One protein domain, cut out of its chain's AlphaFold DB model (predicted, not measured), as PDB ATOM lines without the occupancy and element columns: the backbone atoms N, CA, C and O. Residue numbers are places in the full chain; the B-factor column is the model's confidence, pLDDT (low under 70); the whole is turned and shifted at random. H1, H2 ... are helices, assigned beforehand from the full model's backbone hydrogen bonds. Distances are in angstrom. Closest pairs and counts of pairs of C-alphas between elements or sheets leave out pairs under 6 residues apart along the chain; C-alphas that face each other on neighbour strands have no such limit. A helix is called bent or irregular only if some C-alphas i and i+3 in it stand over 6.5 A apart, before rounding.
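What this domain is: This is residues 2 to 63 of the 73 residues of the protein "16S rRNA (uracil(1498)-N(3))-methyltransferase" of Chloroflexi bacterium (UniProt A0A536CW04). The long helix H3 runs along one side of the domain and the shorter H2 lies on the opposite side, well away from it, while the small H1 sits at one end beside the last turns of H3. Two long unnamed stretches, residues 7 to 23 and residues 33 to 46, run through the space between H2 and H3 and cross one another at different levels. The printed part has 62 residues with three named helices, in the order H1, H2, H3, and no named strand; the class is all helix, though under half of the residues, 30 of 62, are in named elements. The whole is compact, with a radius of gyration of the C-alphas of 12.1 A, and rounded, with spans of 32 by 27 by 19 A.

Where its parts are: H1 is residues 2 to 6, beginning at C-alpha 2 at (229.648, 403.824, 358.122). H2 is residues 24 to 32, 12.2 A from first to last C-alpha, beginning at C-alpha 24 at (230.990, 398.818, 380.841). H3 is residues 47 to 62, 22.3 A long, ending at C-alpha 62 at (221.414, 403.602, 353.779). H3 is neither bent nor irregular, but only just: C-alphas 49 and 52 are 6.1 A apart.

How they stand to each other: H1 and H3 touch, H3 with residues 58 to 62 alone; their closest C-alphas, those of Arg 2 and Glu 61, are 6.9 A apart. H1 and H2 are apart. H2 and H3 are apart. Each O i to N i+4 pair is within hydrogen-bond range in H1 and H2, and 11 of 12 are in H3.

The domain as a whole: The C-alphas of Glu 25 and Gly 63, the two farthest apart, are 33.6 A from each other. The printed part has no cut. The links H1 to H2, 17 residues, and H2 to H3, 14 residues, are long. The mean pLDDT of the printed part is 91.0, and residue 9 is under 70.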
ATOM      1  N   ARG A   2     229.852 404.111 359.561       85.94
ATOM      2  CA  ARG A   2     229.648 403.824 358.122       85.94
ATOM      3  C   ARG A   2     229.972 402.387 357.731       85.94
ATOM      4  O   ARG A   2     229.143 401.735 357.114       85.94
ATOM      5  N   ASP A   3     231.144 401.903 358.124       87.00
ATOM      6  CA  ASP A   3     231.594 400.557 357.746       87.00
ATOM      7  C   ASP A   3     230.684 399.473 358.336       87.00
ATOM      8  O   ASP A   3     230.303 398.540 357.637       87.00
ATOM      9  N   VAL A   4     230.240 399.672 359.583       88.44
ATOM     10  CA  VAL A   4     229.256 398.810 360.257       88.44
ATOM     11  C   VAL A   4     227.943 398.773 359.470       88.44
ATOM     12  O   VAL A   4     227.456 397.696 359.141       88.44
ATOM     13  N   LEU A   5     227.396 399.937 359.104       87.50
ATOM     14  CA  LEU A   5     226.125 400.027 358.378       87.50
ATOM     15  C   LEU A   5     226.214 399.448 356.960       87.50
ATOM     16  O   LEU A   5     225.291 398.771 356.525       87.50
ATOM     17  N   ARG A   6     227.333 399.640 356.251       83.75
ATOM     18  CA  ARG A   6     227.538 399.078 354.902       83.75
ATOM     19  C   ARG A   6     227.627 397.556 354.890       83.75
ATOM     20  O   ARG A   6     227.338 396.947 353.865       83.75
ATOM     21  N   SER A   7     228.035 396.952 356.004       82.31
ATOM     22  CA  SER A   7     228.045 395.496 356.170       82.31
ATOM     23  C   SER A   7     226.711 394.911 356.647       82.31
ATOM     24  O   SER A   7     226.579 393.690 356.675       82.31
ATOM     25  N   ALA A   8     225.729 395.743 357.020       77.94
ATOM     26  CA  ALA A   8     224.460 395.278 357.571       77.94
ATOM     27  C   ALA A   8     223.522 394.773 356.449       77.94
ATOM     28  O   ALA A   8     223.128 395.558 355.588       77.94
ATOM     29  N   PRO A   9     223.122 393.487 356.436       65.19
ATOM     30  CA  PRO A   9     222.388 392.888 355.317       65.19
ATOM     31  C   PRO A   9     220.858 393.084 355.386       65.19
ATOM     32  O   PRO A   9     220.114 392.308 354.790       65.19
ATOM     33  N   GLY A  10     220.355 394.078 356.127       78.56
ATOM     34  CA  GLY A  10     218.914 394.254 356.325       78.56
ATOM     35  C   GLY A  10     218.556 395.312 357.367       78.56
ATOM     36  O   GLY A  10     219.077 396.423 357.344       78.56
ATOM     37  N   THR A  11     217.641 394.976 358.276       86.44
ATOM     38  CA  THR A  11     217.130 395.889 359.308       86.44
ATOM     39  C   THR A  11     218.214 396.293 360.307       86.44
ATOM     40  O   THR A  11     218.896 395.444 360.879       86.44
ATOM     41  N   VAL A  12     218.319 397.595 360.579       90.31
ATOM     42  CA  VAL A  12     219.223 398.147 361.594       90.31
ATOM     43  C   VAL A  12     218.441 398.431 362.875       90.31
ATOM     44  O   VAL A  12     217.427 399.123 362.849       90.31
ATOM     45  N   SER A  13     218.929 397.915 364.002       92.00
ATOM     46  CA  SER A  13     218.466 398.293 365.341       92.00
ATOM     47  C   SER A  13     219.531 399.145 366.015       92.00
ATOM     48  O   SER A  13     220.714 398.812 365.968       92.00
ATOM     49  N   VAL A  14     219.115 400.245 366.636       92.62
ATOM     50  CA  VAL A  14     220.009 401.165 367.344       92.62
ATOM     51  C   VAL A  14     219.604 401.276 368.805       92.62
ATOM     52  O   VAL A  14     218.426 401.414 369.126       92.62
ATOM     53  N   PHE A  15     220.602 401.242 369.682       94.12
ATOM     54  CA  PHE A  15     220.440 401.408 371.120       94.12
ATOM     55  C   PHE A  15     221.043 402.749 371.525       94.12
ATOM     56  O   PHE A  15     222.204 403.029 371.221       94.12
ATOM     57  N   VAL A  16     220.255 403.588 372.194       93.56
ATOM     58  CA  VAL A  16     220.723 404.858 372.755       93.56
ATOM     59  C   VAL A  16     220.473 404.814 374.251       93.56
ATOM     60  O   VAL A  16     219.338 404.636 374.689       93.56
ATOM     61  N   GLY A  17     221.553 404.932 375.018       90.81
ATOM     62  CA  GLY A  17     221.502 404.831 376.469       90.81
ATOM     63  C   GLY A  17     220.790 406.015 377.134       90.81
ATOM     64  O   GLY A  17     220.621 407.076 376.516       90.81
ATOM     65  N   PRO A  18     220.400 405.852 378.408       88.12
ATOM     66  CA  PRO A  18     219.891 406.944 379.236       88.12
ATOM     67  C   PRO A  18     220.992 407.985 379.499       88.12
ATOM     68  O   PRO A  18     222.143 407.818 379.101       88.12
ATOM     69  N   GLU A  19     220.678 409.057 380.220       86.19
ATOM     70  CA  GLU A  19     221.605 410.161 380.499       86.19
ATOM     71  C   GLU A  19     222.869 409.718 381.255       86.19
ATOM     72  O   GLU A  19     223.908 410.370 381.150       86.19
ATOM     73  N   GLY A  20     222.778 408.617 382.012       84.94
ATOM     74  CA  GLY A  20     223.902 407.974 382.701       84.94
ATOM     75  C   GLY A  20     224.767 407.073 381.812       84.94
ATOM     76  O   GLY A  20     225.802 406.601 382.272       84.94
ATOM     77  N   GLY A  21     224.373 406.858 380.556       90.00
ATOM     78  CA  GLY A  21     225.004 405.907 379.647       90.00
ATOM     79  C   GLY A  21     224.731 404.447 380.017       90.00
ATOM     80  O   GLY A  21     223.951 404.154 380.921       90.00
ATOM     81  N   TYR A  22     225.376 403.545 379.278       93.00
ATOM     82  CA  TYR A  22     225.467 402.127 379.625       93.00
ATOM     83  C   TYR A  22     226.677 401.894 380.527       93.00
ATOM     84  O   TYR A  22     227.697 402.581 380.381       93.00
ATOM     85  N   THR A  23     226.595 400.923 381.432       95.62
ATOM     86  CA  THR A  23     227.785 400.486 382.172       95.62
ATOM     87  C   THR A  23     228.756 399.751 381.239       95.62
ATOM     88  O   THR A  23     228.347 399.276 380.173       95.62
ATOM     89  N   PRO A  24     230.045 399.630 381.605       95.31
ATOM     90  CA  PRO A  24     230.990 398.818 380.841       95.31
ATOM     91  C   PRO A  24     230.493 397.384 380.620       95.31
ATOM     92  O   PRO A  24     230.584 396.868 379.515       95.31
ATOM     93  N   GLU A  25     229.872 396.773 381.630       97.50
ATOM     94  CA  GLU A  25     229.352 395.405 381.554       97.50
ATOM     95  C   GLU A  25     228.160 395.283 380.592       97.50
ATOM     96  O   GLU A  25     228.025 394.278 379.895       97.50
ATOM     97  N   GLU A  26     227.290 396.296 380.535       96.56
ATOM     98  CA  GLU A  26     226.190 396.352 379.567       96.56
ATOM     99  C   GLU A  26     226.711 396.521 378.134       96.56
ATOM    100  O   GLU A  26     226.208 395.865 377.218       96.56
ATOM    101  N   ALA A  27     227.732 397.363 377.941       94.81
ATOM    102  CA  ALA A  27     228.383 397.551 376.648       94.81
ATOM    103  C   ALA A  27     229.077 396.261 376.179       94.81
ATOM    104  O   ALA A  27     228.843 395.823 375.052       94.81
ATOM    105  N   ASP A  28     229.825 395.603 377.066       96.50
ATOM    106  CA  ASP A  28     230.468 394.315 376.796       96.50
ATOM    107  C   ASP A  28     229.425 393.241 376.457       96.50
ATOM    108  O   ASP A  28     229.606 392.458 375.524       96.50
ATOM    109  N   CYS A  29     228.309 393.190 377.189       97.38
ATOM    110  CA  CYS A  29     227.212 392.262 376.911       97.38
ATOM    111  C   CYS A  29     226.614 392.499 375.515       97.38
ATOM    112  O   CYS A  29     226.381 391.545 374.770       97.38
ATOM    113  N   ALA A  30     226.415 393.763 375.134       95.94
ATOM    114  CA  ALA A  30     225.918 394.121 373.813       95.94
ATOM    115  C   ALA A  30     226.893 393.695 372.704       95.94
ATOM    116  O   ALA A  30     226.458 393.100 371.717       95.94
ATOM    117  N   GLU A  31     228.200 393.925 372.869       95.69
ATOM    118  CA  GLU A  31     229.211 393.469 371.905       95.69
ATOM    119  C   GLU A  31     229.237 391.943 371.771       95.69
ATOM    120  O   GLU A  31     229.238 391.422 370.654       95.69
ATOM    121  N   HIS A  32     229.159 391.205 372.884       97.06
ATOM    122  CA  HIS A  32     229.062 389.740 372.856       97.06
ATOM    123  C   HIS A  32     227.768 389.234 372.201       97.06
ATOM    124  O   HIS A  32     227.761 388.155 371.608       97.06
ATOM    125  N   ALA A  33     226.684 390.009 372.271       95.81
ATOM    126  CA  ALA A  33     225.436 389.735 371.564       95.81
ATOM    127  C   ALA A  33     225.482 390.116 370.067       95.81
ATOM    128  O   ALA A  33     224.495 389.923 369.358       95.81
ATOM    129  N   GLY A  34     226.613 390.633 369.575       93.31
ATOM    130  CA  GLY A  34     226.821 391.011 368.177       93.31
ATOM    131  C   GLY A  34     226.465 392.461 367.849       93.31
ATOM    132  O   GLY A  34     226.418 392.821 366.674       93.31
ATOM    133  N   ALA A  35     226.209 393.306 368.852       94.19
ATOM    134  CA  ALA A  35     226.103 394.741 368.629       94.19
ATOM    135  C   ALA A  35     227.485 395.346 368.343       94.19
ATOM    136  O   ALA A  35     228.518 394.839 368.771       94.19
ATOM    137  N   HIS A  36     227.501 396.473 367.638       93.19
ATOM    138  CA  HIS A  36     228.724 397.223 367.376       93.19
ATOM    139  C   HIS A  36     228.704 398.540 368.144       93.19
ATOM    140  O   HIS A  36     227.813 399.368 367.927       93.19
ATOM    141  N   LEU A  37     229.712 398.774 368.986       93.31
ATOM    142  CA  LEU A  37     229.896 400.073 369.622       93.31
ATOM    143  C   LEU A  37     230.382 401.102 368.597       93.31
ATOM    144  O   LEU A  37     231.300 400.869 367.807       93.31
ATOM    145  N   ILE A  38     229.745 402.269 368.598       92.19
ATOM    146  CA  ILE A  38     230.041 403.363 367.674       92.19
ATOM    147  C   ILE A  38     230.105 404.696 368.418       92.19
ATOM    148  O   ILE A  38     229.510 404.868 369.477       92.19
ATOM    149  N   THR A  39     230.788 405.672 367.823       91.19
ATOM    150  CA  THR A  39     230.794 407.062 368.292       91.19
ATOM    151  C   THR A  39     230.146 407.979 367.253       91.19
ATOM    152  O   THR A  39     230.239 407.739 366.046       91.19
ATOM    153  N   LEU A  40     229.502 409.055 367.716       91.38
ATOM    154  CA  LEU A  40     228.907 410.106 366.875       91.38
ATOM    155  C   LEU A  40     229.831 411.330 366.760       91.38
ATOM    156  O   LEU A  40     229.396 412.483 366.766       91.38
ATOM    157  N   GLY A  41     231.137 411.067 366.671       89.81
ATOM    158  CA  GLY A  41     232.187 412.081 366.694       89.81
ATOM    159  C   GLY A  41     232.739 412.353 368.102       89.81
ATOM    160  O   GLY A  41     232.510 411.573 369.022       89.81
ATOM    161  N   PRO A  42     233.495 413.451 368.283       92.06
ATOM    162  CA  PRO A  42     234.281 413.690 369.498       92.06
ATOM    163  C   PRO A  42     233.488 414.304 370.661       92.06
ATOM    164  O   PRO A  42     234.030 414.467 371.751       92.06
ATOM    165  N   ARG A  43     232.235 414.718 370.437       92.38
ATOM    166  CA  ARG A  43     231.409 415.373 371.457       92.38
ATOM    167  C   ARG A  43     230.495 414.356 372.121       92.38
ATOM    168  O   ARG A  43     229.825 413.597 371.428       92.38
ATOM    169  N   VAL A  44     230.407 414.418 373.446       90.56
ATOM    170  CA  VAL A  44     229.364 413.707 374.190       90.56
ATOM    171  C   VAL A  44     228.033 414.393 373.903       90.56
ATOM    172  O   VAL A  44     227.859 415.579 374.191       90.56
ATOM    173  N   LEU A  45     227.112 413.654 373.293       91.88
ATOM    174  CA  LEU A  45     225.763 414.123 373.001       91.88
ATOM    175  C   LEU A  45     224.815 413.674 374.112       91.88
ATOM    176  O   LEU A  45     224.950 412.574 374.643       91.88
ATOM    177  N   ARG A  46     223.837 414.521 374.441       92.19
ATOM    178  CA  ARG A  46     222.708 414.131 375.295       92.19
ATOM    179  C   ARG A  46     221.799 413.161 374.540       92.19
ATOM    180  O   ARG A  46     221.712 413.254 373.313       92.19
ATOM    181  N   THR A  47     221.120 412.269 375.254       92.50
ATOM    182  CA  THR A  47     220.257 411.214 374.695       92.50
ATOM    183  C   THR A  47     219.242 411.756 373.683       92.50
ATOM    184  O   THR A  47     219.080 411.196 372.597       92.50
ATOM    185  N   GLU A  48     218.637 412.907 373.967       93.62
ATOM    186  CA  GLU A  48     217.620 413.569 373.141       93.62
ATOM    187  C   GLU A  48     218.189 414.144 371.840       93.62
ATOM    188  O   GLU A  48     217.458 414.342 370.875       93.62
ATOM    189  N   THR A  49     219.498 414.410 371.794       94.31
ATOM    190  CA  THR A  49     220.202 414.845 370.577       94.31
ATOM    191  C   THR A  49     220.798 413.657 369.830       94.31
ATOM    192  O   THR A  49     220.717 413.592 368.605       94.31
ATOM    193  N   ALA A  50     221.383 412.703 370.558       93.88
ATOM    194  CA  ALA A  50     221.988 411.503 369.997       93.88
ATOM    195  C   ALA A  50     220.961 410.656 369.234       93.88
ATOM    196  O   ALA A  50     221.256 410.210 368.129       93.88
ATOM    197  N   SER A  51     219.750 410.491 369.779       93.44
ATOM    198  CA  SER A  51     218.707 409.637 369.194       93.44
ATOM    199  C   SER A  51     218.255 410.076 367.793       93.44
ATOM    200  O   SER A  51     218.430 409.298 366.852       93.44
ATOM    201  N   PRO A  52     217.721 411.300 367.585       94.94
ATOM    202  CA  PRO A  52     217.300 411.732 366.254       94.94
ATOM    203  C   PRO A  52     218.481 411.881 365.289       94.94
ATOM    204  O   PRO A  52     218.334 411.594 364.103       94.94
ATOM    205  N   LEU A  53     219.662 412.281 365.778       94.69
ATOM    206  CA  LEU A  53     220.860 412.362 364.942       94.69
ATOM    207  C   LEU A  53     221.267 410.982 364.416       94.69
ATOM    208  O   LEU A  53     221.548 410.845 363.230       94.69
ATOM    209  N   LEU A  54     221.287 409.963 365.278       94.31
ATOM    210  CA  LEU A  54     221.643 408.603 364.891       94.31
ATOM    211  C   LEU A  54     220.655 408.047 363.862       94.31
ATOM    212  O   LEU A  54     221.091 407.516 362.846       94.31
ATOM    213  N   ALA A  55     219.349 408.237 364.072       93.12
ATOM    214  CA  ALA A  55     218.330 407.836 363.104       93.12
ATOM    215  C   ALA A  55     218.539 408.513 361.739       93.12
ATOM    216  O   ALA A  55     218.580 407.836 360.714       93.12
ATOM    217  N   ALA A  56     218.750 409.834 361.721       93.75
ATOM    218  CA  ALA A  56     219.006 410.574 360.487       93.75
ATOM    219  C   ALA A  56     220.276 410.092 359.769       93.75
ATOM    220  O   ALA A  56     220.273 409.946 358.549       93.75
ATOM    221  N   LEU A  57     221.354 409.813 360.508       92.25
ATOM    222  CA  LEU A  57     222.599 409.313 359.930       92.25
ATOM    223  C   LEU A  57     222.454 407.891 359.380       92.25
ATOM    224  O   LEU A  57     223.006 407.607 358.324       92.25
ATOM    225  N   VAL A  58     221.706 407.014 360.056       91.75
ATOM    226  CA  VAL A  58     221.408 405.668 359.542       91.75
ATOM    227  C   VAL A  58     220.629 405.765 358.231       91.75
ATOM    228  O   VAL A  58     221.078 405.213 357.230       91.75
ATOM    229  N   LEU A  59     219.531 406.527 358.199       90.38
ATOM    230  CA  LEU A  59     218.729 406.713 356.983       90.38
ATOM    231  C   LEU A  59     219.539 407.363 355.850       90.38
ATOM    232  O   LEU A  59     219.396 406.995 354.687       90.38
ATOM    233  N   TYR A  60     220.417 408.317 356.172       90.50
ATOM    234  CA  TYR A  60     221.310 408.933 355.192       90.50
ATOM    235  C   TYR A  60     222.290 407.921 354.587       90.50
ATOM    236  O   TYR A  60     222.419 407.844 353.369       90.50
ATOM    237  N   GLU A  61     222.981 407.143 355.424       88.56
ATOM    238  CA  GLU A  61     224.005 406.197 354.966       88.56
ATOM    239  C   GLU A  61     223.411 404.995 354.219       88.56
ATOM    240  O   GLU A  61     224.081 404.436 353.351       88.56
ATOM    241  N   LEU A  62     222.161 404.623 354.519       87.00
ATOM    242  CA  LEU A  62     221.414 403.602 353.779       87.00
ATOM    243  C   LEU A  62     220.771 404.137 352.485       87.00
ATOM    244  O   LEU A  62     220.354 403.348 351.644       87.00
ATOM    245  N   GLY A  63     220.751 405.459 352.279       86.44
ATOM    246  CA  GLY A  63     220.201 406.094 351.076       86.44
ATOM    247  C   GLY A  63     218.696 406.388 351.130       86.44
ATOM    248  O   GLY A  63     218.156 406.936 350.165       86.44
TER     249      GLY A  63